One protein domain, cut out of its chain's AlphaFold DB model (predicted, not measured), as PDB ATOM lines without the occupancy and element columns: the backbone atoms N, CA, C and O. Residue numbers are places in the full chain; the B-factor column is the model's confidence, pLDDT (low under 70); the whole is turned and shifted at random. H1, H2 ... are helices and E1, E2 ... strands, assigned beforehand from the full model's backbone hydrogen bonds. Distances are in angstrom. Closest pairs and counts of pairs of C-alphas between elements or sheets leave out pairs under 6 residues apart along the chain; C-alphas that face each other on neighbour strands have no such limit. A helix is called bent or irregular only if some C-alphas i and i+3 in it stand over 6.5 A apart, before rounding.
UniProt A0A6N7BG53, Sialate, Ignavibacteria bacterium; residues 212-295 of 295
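This is residues 212 to 295 of the 295 residues of the protein "Sialate" of Ignavibacteria bacterium (UniProt A0A6N7BG53). Picture a small body made of a strongly twisted sheet of three strands, E2, E1 and E3, with a separate two-strand hairpin, E4 and E5, near its E3 side, and a long looped arm, residues 260 to 271, that sticks out of that body. Two short helices graze the sheet: H1, close to the hairpin as well, and H2, close to E2. The printed part has 84 residues, and along it you meet E1, H1, E2, H2, E3, E4 and E5; both sheets are antiparallel, the larger in the order E2, E1, E3. The class is mixed, helices and strands, with under half of the residues in named elements. The whole is only just compact, close to loose, with a radius of gyration of the C-alphas of 13.9 A, and elongated, spanning 44 by 27 by 22 A.

Start at E1, residues 212 to 217, the inner strand of the sheet. E2, residues 234 to 238, is its antiparallel neighbour at 122 degrees; look at N 213 and O 236, 2.8 A apart. E3, residues 254 to 257, is the antiparallel neighbour at 147 degrees, with N 214 and O 257 at 2.8 A. H1, residues 221 to 224, only grazes this sheet. H2, residues 243 to 246, only grazes it too; its closest C-alpha pair with E2 is Gln 245 and Ile 236, 6.9 A. E2, H2 and E3 form a split strand-helix-strand unit, two strands of one sheet joined through a helix, with E1 between them in the sheet, and its crossover is right-handed. E4, residues 282 to 286, and E5, residues 289 to 294, form an antiparallel hairpin at 159 degrees, with N 286 and O 289 at 2.8 A. E3 and E4 are near each other, while E1 and E5 are apart. The closest C-alphas of H1 and E4 are those of Lys 224 and Tyr 285, 6.3 A. Both helices are too short for an O i to N i+4 pair, and in each the one O i to N i+3 pair is not within hydrogen-bond range.

Find C-alpha 212 at (6.333, -5.067, 38.680), from which E1 runs 15.9 A. H1 is neither bent nor irregular, but only just: C-alphas 221 and 224 are 6.2 A apart. E2 spans 12.8 A, H2 5.6 A, E3 10.1 A and E4 13.4 A. E5 runs 15.2 A and ends at C-alpha 294, (23.900, -5.970, 23.399).

The C-alphas farthest apart are those of Asp 249 and Gly 268, 43.6 A. The printed part has no cut. The link from E3 to E4, residues 258 to 281, is long, and its residues 260 to 271 stand free; without them the body spans 31 by 28 by 20 A. Mean pLDDT of the printed part is 90.0, and residues 292 to 295 are under 70.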
ATOM      1  N   GLN A 212       5.993  -6.421  38.259       93.31
ATOM      2  CA  GLN A 212       6.333  -5.067  38.680       93.31
ATOM      3  C   GLN A 212       7.819  -4.993  39.043       93.31
ATOM      4  O   GLN A 212       8.287  -5.753  39.896       93.31
ATOM      5  N   TRP A 213       8.547  -4.113  38.366       95.88
ATOM      6  CA  TRP A 213       9.958  -3.801  38.589       95.88
ATOM      7  C   TRP A 213      10.066  -2.358  39.091       95.88
ATOM      8  O   TRP A 213       9.173  -1.551  38.840       95.88
ATOM      9  N   SER A 214      11.132  -2.033  39.824       97.31
ATOM     10  CA  SER A 214      11.502  -0.639  40.090       97.31
ATOM     11  C   SER A 214      11.978   0.009  38.789       97.31
ATOM     12  O   SER A 214      12.701  -0.638  38.026       97.31
ATOM     13  N   PHE A 215      11.600   1.261  38.564       96.88
ATOM     14  CA  PHE A 215      11.893   2.019  37.357       96.88
ATOM     15  C   PHE A 215      12.336   3.438  37.698       96.88
ATOM     16  O   PHE A 215      11.711   4.088  38.532       96.88
ATOM     17  N   GLU A 216      13.392   3.907  37.044       96.81
ATOM     18  CA  GLU A 216      13.887   5.274  37.194       96.81
ATOM     19  C   GLU A 216      14.453   5.786  35.870       96.81
ATOM     20  O   GLU A 216      15.097   5.040  35.122       96.81
ATOM     21  N   LYS A 217      14.208   7.066  35.589       96.19
ATOM     22  CA  LYS A 217      14.692   7.749  34.384       96.19
ATOM     23  C   LYS A 217      16.089   8.318  34.622       96.19
ATOM     24  O   LYS A 217      16.366   8.894  35.670       96.19
ATOM     25  N   GLY A 218      16.951   8.246  33.616       95.50
ATOM     26  CA  GLY A 218      18.336   8.712  33.663       95.50
ATOM     27  C   GLY A 218      19.359   7.579  33.598       95.50
ATOM     28  O   GLY A 218      19.016   6.410  33.440       95.50
ATOM     29  N   ASP A 219      20.637   7.945  33.696       96.19
ATOM     30  CA  ASP A 219      21.762   7.007  33.672       96.19
ATOM     31  C   ASP A 219      22.742   7.299  34.811       96.19
ATOM     32  O   ASP A 219      23.543   8.235  34.744       96.19
ATOM     33  N   ASP A 220      22.676   6.490  35.865       96.19
ATOM     34  CA  ASP A 220      23.601   6.537  36.994       96.19
ATOM     35  C   ASP A 220      24.153   5.133  37.263       96.19
ATOM     36  O   ASP A 220      23.439   4.166  37.537       96.19
ATOM     37  N   LYS A 221      25.480   5.022  37.194       93.69
ATOM     38  CA  LYS A 221      26.196   3.749  37.297       93.69
ATOM     39  C   LYS A 221      26.128   3.128  38.684       93.69
ATOM     40  O   LYS A 221      26.388   1.927  38.783       93.69
ATOM     41  N   ASP A 222      25.798   3.892  39.722       95.75
ATOM     42  CA  ASP A 222      25.650   3.368  41.080       95.75
ATOM     43  C   ASP A 222      24.357   2.546  41.222       95.75
ATOM     44  O   ASP A 222      24.250   1.680  42.097       95.75
ATOM     45  N   TRP A 223      23.392   2.718  40.312       96.38
ATOM     46  CA  TRP A 223      22.103   2.022  40.351       96.38
ATOM     47  C   TRP A 223      22.202   0.514  40.078       96.38
ATOM     48  O   TRP A 223      21.284  -0.238  40.416       96.38
ATOM     49  N   LYS A 224      23.334   0.020  39.552       95.31
ATOM     50  CA  LYS A 224      23.603  -1.427  39.414       95.31
ATOM     51  C   LYS A 224      23.962  -2.112  40.732       95.31
ATOM     52  O   LYS A 224      23.944  -3.345  40.810       95.31
ATOM     53  N   GLU A 225      24.353  -1.346  41.751       96.56
ATOM     54  CA  GLU A 225      24.942  -1.901  42.964       96.56
ATOM     55  C   GLU A 225      23.921  -2.717  43.752       96.56
ATOM     56  O   GLU A 225      22.777  -2.304  43.966       96.56
ATOM     57  N   LYS A 226      24.336  -3.896  44.229       94.88
ATOM     58  CA  LYS A 226      23.438  -4.857  44.895       94.88
ATOM     59  C   LYS A 226      22.651  -4.234  46.053       94.88
ATOM     60  O   LYS A 226      21.495  -4.581  46.256       94.88
ATOM     61  N   ASN A 227      23.277  -3.327  46.800       94.94
ATOM     62  CA  ASN A 227      22.713  -2.750  48.021       94.94
ATOM     63  C   ASN A 227      22.137  -1.335  47.827       94.94
ATOM     64  O   ASN A 227      21.834  -0.685  48.823       94.94
ATOM     65  N   TYR A 228      22.013  -0.849  46.587       95.94
ATOM     66  CA  TYR A 228      21.357   0.431  46.306       95.94
ATOM     67  C   TYR A 228      19.886   0.414  46.770       95.94
ATOM     68  O   TYR A 228      19.196  -0.595  46.582       95.94
ATOM     69  N   ASP A 229      19.432   1.510  47.390       96.19
ATOM     70  CA  ASP A 229      18.068   1.667  47.910       96.19
ATOM     71  C   ASP A 229      17.162   2.304  46.847       96.19
ATOM     72  O   ASP A 229      17.197   3.509  46.623       96.19
ATOM     73  N   ASP A 230      16.349   1.476  46.196       95.94
ATOM     74  CA  ASP A 230      15.429   1.845  45.117       95.94
ATOM     75  C   ASP A 230      13.976   2.006  45.601       95.94
ATOM     76  O   ASP A 230      13.035   1.945  44.811       95.94
ATOM     77  N   LYS A 231      13.746   2.193  46.908       95.44
ATOM     78  CA  LYS A 231      12.381   2.317  47.459       95.44
ATOM     79  C   LYS A 231      11.602   3.519  46.937       95.44
ATOM     80  O   LYS A 231      10.377   3.482  46.971       95.44
ATOM     81  N   MET A 232      12.308   4.572  46.533       96.69
ATOM     82  CA  MET A 232      11.701   5.798  46.009       96.69
ATOM     83  C   MET A 232      11.459   5.737  44.500       96.69
ATOM     84  O   MET A 232      10.834   6.648  43.978       96.69
ATOM     85  N   TRP A 233      11.947   4.694  43.821       97.00
ATOM     86  CA  TRP A 233      11.727   4.513  42.390       97.00
ATOM     87  C   TRP A 233      10.271   4.164  42.113       97.00
ATOM     88  O   TRP A 233       9.629   3.432  42.882       97.00
ATOM     89  N   ASP A 234       9.799   4.612  40.957       95.25
ATOM     90  CA  ASP A 234       8.496   4.243  40.435       95.25
ATOM     91  C   ASP A 234       8.421   2.736  40.152       95.25
ATOM     92  O   ASP A 234       9.416   1.997  40.179       95.25
ATOM     93  N   LYS A 235       7.203   2.242  39.920       93.44
ATOM     94  CA  LYS A 235       6.961   0.847  39.544       93.44
ATOM     95  C   LYS A 235       6.437   0.765  38.129       93.44
ATOM     96  O   LYS A 235       5.560   1.529  37.744       93.44
ATOM     97  N   ILE A 236       6.957  -0.207  37.392       93.06
ATOM     98  CA  ILE A 236       6.568  -0.466  36.014       93.06
ATOM     99  C   ILE A 236       6.347  -1.958  35.795       93.06
ATOM    100  O   ILE A 236       7.078  -2.797  36.329       93.06
ATOM    101  N   PHE A 237       5.342  -2.316  35.000       92.25
ATOM    102  CA  PHE A 237       5.156  -3.687  34.557       92.25
ATOM    103  C   PHE A 237       6.146  -4.032  33.440       92.25
ATOM    104  O   PHE A 237       6.280  -3.313  32.451       92.25
ATOM    105  N   VAL A 238       6.792  -5.186  33.579       92.81
ATOM    106  CA  VAL A 238       7.658  -5.803  32.576       92.81
ATOM    107  C   VAL A 238       7.098  -7.195  32.256       92.81
ATOM    108  O   VAL A 238       6.933  -7.997  33.181       92.81
ATOM    109  N   PRO A 239       6.829  -7.538  30.982       90.62
ATOM    110  CA  PRO A 239       7.145  -6.771  29.778       90.62
ATOM    111  C   PRO A 239       6.045  -5.767  29.403       90.62
ATOM    112  O   PRO A 239       4.885  -6.142  29.255       90.62
ATOM    113  N   ALA A 240       6.426  -4.514  29.175       87.75
ATOM    114  CA  ALA A 240       5.635  -3.505  28.478       87.75
ATOM    115  C   ALA A 240       6.535  -2.303  28.149       87.75
ATOM    116  O   ALA A 240       7.586  -2.127  28.763       87.75
ATOM    117  N   HIS A 241       6.123  -1.499  27.170       86.94
ATOM    118  CA  HIS A 241       6.782  -0.229  26.852       86.94
ATOM    119  C   HIS A 241       6.608   0.750  28.015       86.94
ATOM    120  O   HIS A 241       5.549   0.749  28.658       86.94
ATOM    121  N   TRP A 242       7.631   1.552  28.311       89.31
ATOM    122  CA  TRP A 242       7.566   2.469  29.445       89.31
ATOM    123  C   TRP A 242       6.728   3.700  29.143       89.31
ATOM    124  O   TRP A 242       5.962   4.115  30.005       89.31
ATOM    125  N   GLU A 243       6.767   4.196  27.909       83.81
ATOM    126  CA  GLU A 243       6.019   5.362  27.423       83.81
ATOM    127  C   GLU A 243       4.514   5.190  27.661       83.81
ATOM    128  O   GLU A 243       3.801   6.129  27.995       83.81
ATOM    129  N   ARG A 244       4.026   3.944  27.575       80.94
ATOM    130  CA  ARG A 244       2.613   3.613  27.822       80.94
ATOM    131  C   ARG A 244       2.216   3.613  29.294       80.94
ATOM    132  O   ARG A 244       1.031   3.589  29.588       80.94
ATOM    133  N   GLN A 245       3.183   3.559  30.204       87.75
ATOM    134  CA  GLN A 245       2.943   3.396  31.638       87.75
ATOM    135  C   GLN A 245       3.265   4.660  32.430       87.75
ATOM    136  O   GLN A 245       2.613   4.917  33.437       87.75
ATOM    137  N   ILE A 246       4.254   5.442  31.990       85.62
ATOM    138  CA  ILE A 246       4.652   6.685  32.665       85.62
ATOM    139  C   ILE A 246       3.867   7.906  32.173       85.62
ATOM    140  O   ILE A 246       3.829   8.913  32.874       85.62
ATOM    141  N   GLY A 247       3.200   7.803  31.015       74.44
ATOM    142  CA  GLY A 247       2.335   8.862  30.486       74.44
ATOM    143  C   GLY A 247       3.096  10.102  30.014       74.44
ATOM    144  O   GLY A 247       2.555  11.202  30.058       74.44
ATOM    145  N   ASP A 248       4.352   9.939  29.602       80.12
ATOM    146  CA  ASP A 248       5.154  10.983  28.971       80.12
ATOM    147  C   ASP A 248       5.882  10.429  27.731       80.12
ATOM    148  O   ASP A 248       5.897   9.221  27.476       80.12
ATOM    149  N   ASP A 249       6.443  11.328  26.924       83.81
ATOM    150  CA  ASP A 249       7.224  11.021  25.723       83.81
ATOM    151  C   ASP A 249       8.729  10.924  26.023       83.81
ATOM    152  O   ASP A 249       9.560  11.293  25.191       83.81
ATOM    153  N   TYR A 250       9.094  10.463  27.226       90.12
ATOM    154  CA  TYR A 250      10.487  10.409  27.651       90.12
ATOM    155  C   TYR A 250      11.352   9.544  26.725       90.12
ATOM    156  O   TYR A 250      11.193   8.324  26.648       90.12
ATOM    157  N   ASP A 251      12.333  10.200  26.105       90.19
ATOM    158  CA  ASP A 251      13.397   9.601  25.305       90.19
ATOM    159  C   ASP A 251      14.739   9.753  26.042       90.19
ATOM    160  O   ASP A 251      15.160  10.862  26.399       90.19
ATOM    161  N   GLY A 252      15.401   8.631  26.323       93.44
ATOM    162  CA  GLY A 252      16.656   8.608  27.062       93.44
ATOM    163  C   GLY A 252      16.969   7.265  27.712       93.44
ATOM    164  O   GLY A 252      16.480   6.211  27.316       93.44
ATOM    165  N   PHE A 253      17.825   7.313  28.729       94.62
ATOM    166  CA  PHE A 253      18.185   6.135  29.509       94.62
ATOM    167  C   PHE A 253      17.148   5.876  30.594       94.62
ATOM    168  O   PHE A 253      16.687   6.803  31.254       94.62
ATOM    169  N   ALA A 254      16.830   4.611  30.825       95.44
ATOM    170  CA  ALA A 254      16.026   4.207  31.963       95.44
ATOM    171  C   ALA A 254      16.601   2.941  32.588       95.44
ATOM    172  O   ALA A 254      17.141   2.070  31.902       95.44
ATOM    173  N   TRP A 255      16.466   2.836  33.905       96.62
ATOM    174  CA  TRP A 255      16.913   1.678  34.657       96.62
ATOM    175  C   TRP A 255      15.737   0.879  35.190       96.62
ATOM    176  O   TRP A 255      14.797   1.407  35.777       96.62
ATOM    177  N   TYR A 256      15.859  -0.435  35.035       96.50
ATOM    178  CA  TYR A 256      14.932  -1.426  35.555       96.50
ATOM    179  C   TYR A 256      15.623  -2.228  36.643       96.50
ATOM    180  O   TYR A 256      16.702  -2.786  36.426       96.50
ATOM    181  N   ARG A 257      14.992  -2.344  37.811       97.12
ATOM    182  CA  ARG A 257      15.574  -3.068  38.942       97.12
ATOM    183  C   ARG A 257      14.571  -4.018  39.583       97.12
ATOM    184  O   ARG A 257      13.435  -3.667  39.889       97.12
ATOM    185  N   LEU A 258      15.012  -5.258  39.790       95.69
ATOM    186  CA  LEU A 258      14.236  -6.315  40.430       95.69
ATOM    187  C   LEU A 258      15.117  -7.091  41.408       95.69
ATOM    188  O   LEU A 258      16.178  -7.599  41.045       95.69
ATOM    189  N   THR A 259      14.625  -7.261  42.633       94.75
ATOM    190  CA  THR A 259      15.190  -8.217  43.593       94.75
ATOM    191  C   THR A 259      14.384  -9.510  43.556       94.75
ATOM    192  O   THR A 259      13.160  -9.493  43.672       94.75
ATOM    193  N   PHE A 260      15.065 -10.647  43.429       93.81
ATOM    194  CA  PHE A 260      14.437 -11.966  43.422       93.81
ATOM    195  C   PHE A 260      15.293 -12.991  44.171       93.81
ATOM    196  O   PHE A 260      16.500 -12.824  44.344       93.81
ATOM    197  N   THR A 261      14.657 -14.073  44.622       93.44
ATOM    198  CA  THR A 261      15.342 -15.196  45.274       93.44
ATOM    199  C   THR A 261      15.485 -16.348  44.295       93.44
ATOM    200  O   THR A 261      14.504 -16.795  43.703       93.44
ATOM    201  N   VAL A 262      16.707 -16.855  44.146       91.94
ATOM    202  CA  VAL A 262      16.973 -18.049  43.342       91.94
ATOM    203  C   VAL A 262      16.563 -19.293  44.140       91.94
ATOM    204  O   VAL A 262      17.069 -19.483  45.250       91.94
ATOM    205  N   PRO A 263      15.688 -20.165  43.606       92.75
ATOM    206  CA  PRO A 263      15.322 -21.408  44.271       92.75
ATOM    207  C   PRO A 263      16.540 -22.288  44.567       92.75
ATOM    208  O   PRO A 263      17.416 -22.472  43.720       92.75
ATOM    209  N   GLN A 264      16.565 -22.927  45.740       94.19
ATOM    210  CA  GLN A 264      17.664 -23.825  46.127       94.19
ATOM    211  C   GLN A 264      17.852 -24.990  45.138       94.19
ATOM    212  O   GLN A 264      18.964 -25.484  44.951       94.19
ATOM    213  N   SER A 265      16.776 -25.394  44.457       94.44
ATOM    214  CA  SER A 265      16.782 -26.410  43.399       94.44
ATOM    215  C   SER A 265      17.628 -26.028  42.177       94.44
ATOM    216  O   SER A 265      17.867 -26.878  41.315       94.44
ATOM    217  N   PHE A 266      18.085 -24.776  42.072       94.25
ATOM    218  CA  PHE A 266      18.961 -24.310  40.994       94.25
ATOM    219  C   PHE A 266      20.446 -24.387  41.353       94.25
ATOM    220  O   PHE A 266      21.293 -24.126  40.500       94.25
ATOM    221  N   LYS A 267      20.797 -24.769  42.588       93.81
ATOM    222  CA  LYS A 267      22.195 -24.861  43.019       93.81
ATOM    223  C   LYS A 267      23.009 -25.749  42.069       93.81
ATOM    224  O   LYS A 267      22.668 -26.904  41.834       93.81
ATOM    225  N   GLY A 268      24.101 -25.194  41.539       93.06
ATOM    226  CA  GLY A 268      25.005 -25.879  40.609       93.06
ATOM    227  C   GLY A 268      24.504 -25.974  39.163       93.06
ATOM    228  O   GLY A 268      25.230 -26.485  38.311       93.06
ATOM    229  N   LYS A 269      23.300 -25.474  38.855       93.81
ATOM    230  CA  LYS A 269      22.790 -25.411  37.482       93.81
ATOM    231  C   LYS A 269      23.346 -24.186  36.758       93.81
ATOM    232  O   LYS A 269      23.582 -23.140  37.360       93.81
ATOM    233  N   LYS A 270      23.522 -24.314  35.443       91.31
ATOM    234  CA  LYS A 270      23.756 -23.170  34.556       91.31
ATOM    235  C   LYS A 270      22.403 -22.575  34.193       91.31
ATOM    236  O   LYS A 270      21.538 -23.302  33.717       91.31
ATOM    237  N   LEU A 271      22.246 -21.280  34.425       90.62
ATOM    238  CA  LEU A 271      21.024 -20.541  34.130       90.62
ATOM    239  C   LEU A 271      21.287 -19.570  32.981       90.62
ATOM    240  O   LEU A 271      22.406 -19.079  32.820       90.62
ATOM    241  N   VAL A 272      20.251 -19.306  32.193       90.31
ATOM    242  CA  VAL A 272      20.271 -18.321  31.110       90.31
ATOM    243  C   VAL A 272      19.211 -17.276  31.423       90.31
ATOM    244  O   VAL A 272      18.065 -17.627  31.692       90.31
ATOM    245  N   LEU A 273      19.603 -16.004  31.398       89.75
ATOM    246  CA  LEU A 273      18.670 -14.890  31.497       89.75
ATOM    247  C   LEU A 273      18.054 -14.634  30.118       89.75
ATOM    248  O   LEU A 273      18.779 -14.422  29.145       89.75
ATOM    249  N   VAL A 274      16.725 -14.655  30.044       89.62
ATOM    250  CA  VAL A 274      15.955 -14.362  28.831       89.62
ATOM    251  C   VAL A 274      15.175 -13.075  29.079       89.62
ATOM    252  O   VAL A 274      14.198 -13.092  29.818       89.62
ATOM    253  N   LEU A 275      15.622 -11.964  28.487       85.31
ATOM    254  CA  LEU A 275      14.991 -10.642  28.654       85.31
ATOM    255  C   LEU A 275      13.867 -10.369  27.643       85.31
ATOM    256  O   LEU A 275      13.124  -9.407  27.785       85.31
ATOM    257  N   GLY A 276      13.715 -11.229  26.635       85.38
ATOM    258  CA  GLY A 276      12.757 -11.009  25.557       85.38
ATOM    259  C   GLY A 276      13.264  -9.985  24.542       85.38
ATOM    260  O   GLY A 276      14.458  -9.943  24.242       85.38
ATOM    261  N   LYS A 277      12.333  -9.223  23.963       85.81
ATOM    262  CA  LYS A 277      12.653  -8.123  23.050       85.81
ATOM    263  C   LYS A 277      12.965  -6.882  23.869       85.81
ATOM    264  O   LYS A 277      12.221  -6.572  24.793       85.81
ATOM    265  N   ILE A 278      14.032  -6.200  23.490       85.50
ATOM    266  CA  ILE A 278      14.416  -4.910  24.047       85.50
ATOM    267  C   ILE A 278      14.442  -3.937  22.881       85.50
ATOM    268  O   ILE A 278      14.873  -4.315  21.788       85.50
ATOM    269  N   ASP A 279      13.894  -2.752  23.109       83.56
ATOM    270  CA  ASP A 279      13.992  -1.656  22.161       83.56
ATOM    271  C   ASP A 279      15.375  -1.008  22.300       83.56
ATOM    272  O   ASP A 279      15.870  -0.830  23.413       83.56
ATOM    273  N   ASP A 280      16.020  -0.751  21.169       86.25
ATOM    274  CA  ASP A 280      17.398  -0.265  21.044       86.25
ATOM    275  C   ASP A 280      18.494  -1.086  21.758       86.25
ATOM    276  O   ASP A 280      18.971  -2.088  21.214       86.25
ATOM    277  N   ILE A 281      18.984  -0.625  22.913       89.06
ATOM    278  CA  ILE A 281      20.255  -1.062  23.517       89.06
ATOM    279  C   ILE A 281      20.048  -1.407  24.993       89.06
ATOM    280  O   ILE A 281      19.394  -0.670  25.725       89.06
ATOM    281  N   ASP A 282      20.671  -2.500  25.449       90.81
ATOM    282  CA  ASP A 282      20.602  -2.942  26.842       90.81
ATOM    283  C   ASP A 282      21.949  -3.296  27.471       90.81
ATOM    284  O   ASP A 282      22.839  -3.894  26.854       90.81
ATOM    285  N   GLU A 283      22.033  -3.012  28.771       93.12
ATOM    286  CA  GLU A 283      23.052  -3.535  29.670       93.12
ATOM    287  C   GLU A 283      22.380  -4.247  30.850       93.12
ATOM    288  O   GLU A 283      21.555  -3.678  31.562       93.12
ATOM    289  N   ALA A 284      22.751  -5.509  31.085       93.44
ATOM    290  CA  ALA A 284      22.152  -6.323  32.140       93.44
ATOM    291  C   ALA A 284      23.162  -6.653  33.241       93.44
ATOM    292  O   ALA A 284      24.213  -7.258  32.990       93.44
ATOM    293  N   TYR A 285      22.802  -6.347  34.486       94.00
ATOM    294  CA  TYR A 285      23.642  -6.550  35.665       94.00
ATOM    295  C   TYR A 285      23.012  -7.556  36.634       94.00
ATOM    296  O   TYR A 285      21.814  -7.524  36.897       94.00
ATOM    297  N   LEU A 286      23.834  -8.430  37.219       93.81
ATOM    298  CA  LEU A 286      23.450  -9.315  38.317       93.81
ATOM    299  C   LEU A 286      24.346  -9.032  39.521       93.81
ATOM    300  O   LEU A 286      25.538  -9.349  39.513       93.81
ATOM    301  N   ASN A 287      23.760  -8.459  40.575       94.12
ATOM    302  CA  ASN A 287      24.474  -8.056  41.791       94.12
ATOM    303  C   ASN A 287      25.699  -7.163  41.490       94.12
ATOM    304  O   ASN A 287      26.803  -7.475  41.934       94.12
ATOM    305  N   GLY A 288      25.523  -6.112  40.684       92.06
ATOM    306  CA  GLY A 288      26.586  -5.178  40.281       92.06
ATOM    307  C   GLY A 288      27.531  -5.672  39.179       92.06
ATOM    308  O   GLY A 288      28.251  -4.872  38.586       92.06
ATOM    309  N   ASN A 289      27.509  -6.966  38.840       90.06
ATOM    310  CA  ASN A 289      28.368  -7.530  37.798       90.06
ATOM    311  C   ASN A 289      27.632  -7.608  36.460       90.06
ATOM    312  O   ASN A 289      26.518  -8.129  36.397       90.06
ATOM    313  N   THR A 290      28.260  -7.147  35.381       82.88
ATOM    314  CA  THR A 290      27.694  -7.245  34.030       82.88
ATOM    315  C   THR A 290      27.528  -8.710  33.621       82.88
ATOM    316  O   THR A 290      28.467  -9.504  33.689       82.88
ATOM    317  N   THR A 291      26.329  -9.065  33.171       75.31
ATOM    318  CA  THR A 291      25.993 -10.398  32.650       75.31
ATOM    319  C   THR A 291      25.895 -10.441  31.129       75.31
ATOM    320  O   THR A 291      26.036 -11.519  30.548       75.31
ATOM    321  N   ARG A 292      25.681  -9.289  30.475       66.88
ATOM    322  CA  ARG A 292      25.562  -9.162  29.017       66.88
ATOM    323  C   ARG A 292      25.768  -7.713  28.552       66.88
ATOM    324  O   ARG A 292      25.514  -6.789  29.316       66.88
ATOM    325  N   TYR A 293      26.195  -7.570  27.296       53.03
ATOM    326  CA  TYR A 293      26.149  -6.342  26.502       53.03
ATOM    327  C   TYR A 293      25.452  -6.673  25.176       53.03
ATOM    328  O   TYR A 293      25.847  -7.655  24.531       53.03
ATOM    329  N   THR A 294      24.457  -5.894  24.759       57.34
ATOM    330  CA  THR A 294      23.900  -5.970  23.399       57.34
ATOM    331  C   THR A 294      24.099  -4.605  22.737       57.34
ATOM    332  O   THR A 294      23.858  -3.587  23.370       57.34
ATOM    333  N   ARG A 295      24.647  -4.579  21.516       43.25
ATOM    334  CA  ARG A 295      24.819  -3.374  20.684       43.25
ATOM    335  C   ARG A 295      23.911  -3.464  19.475       43.25
ATOM    336  O   ARG A 295      23.720  -4.620  19.022       43.25
TER     337      ARG A 295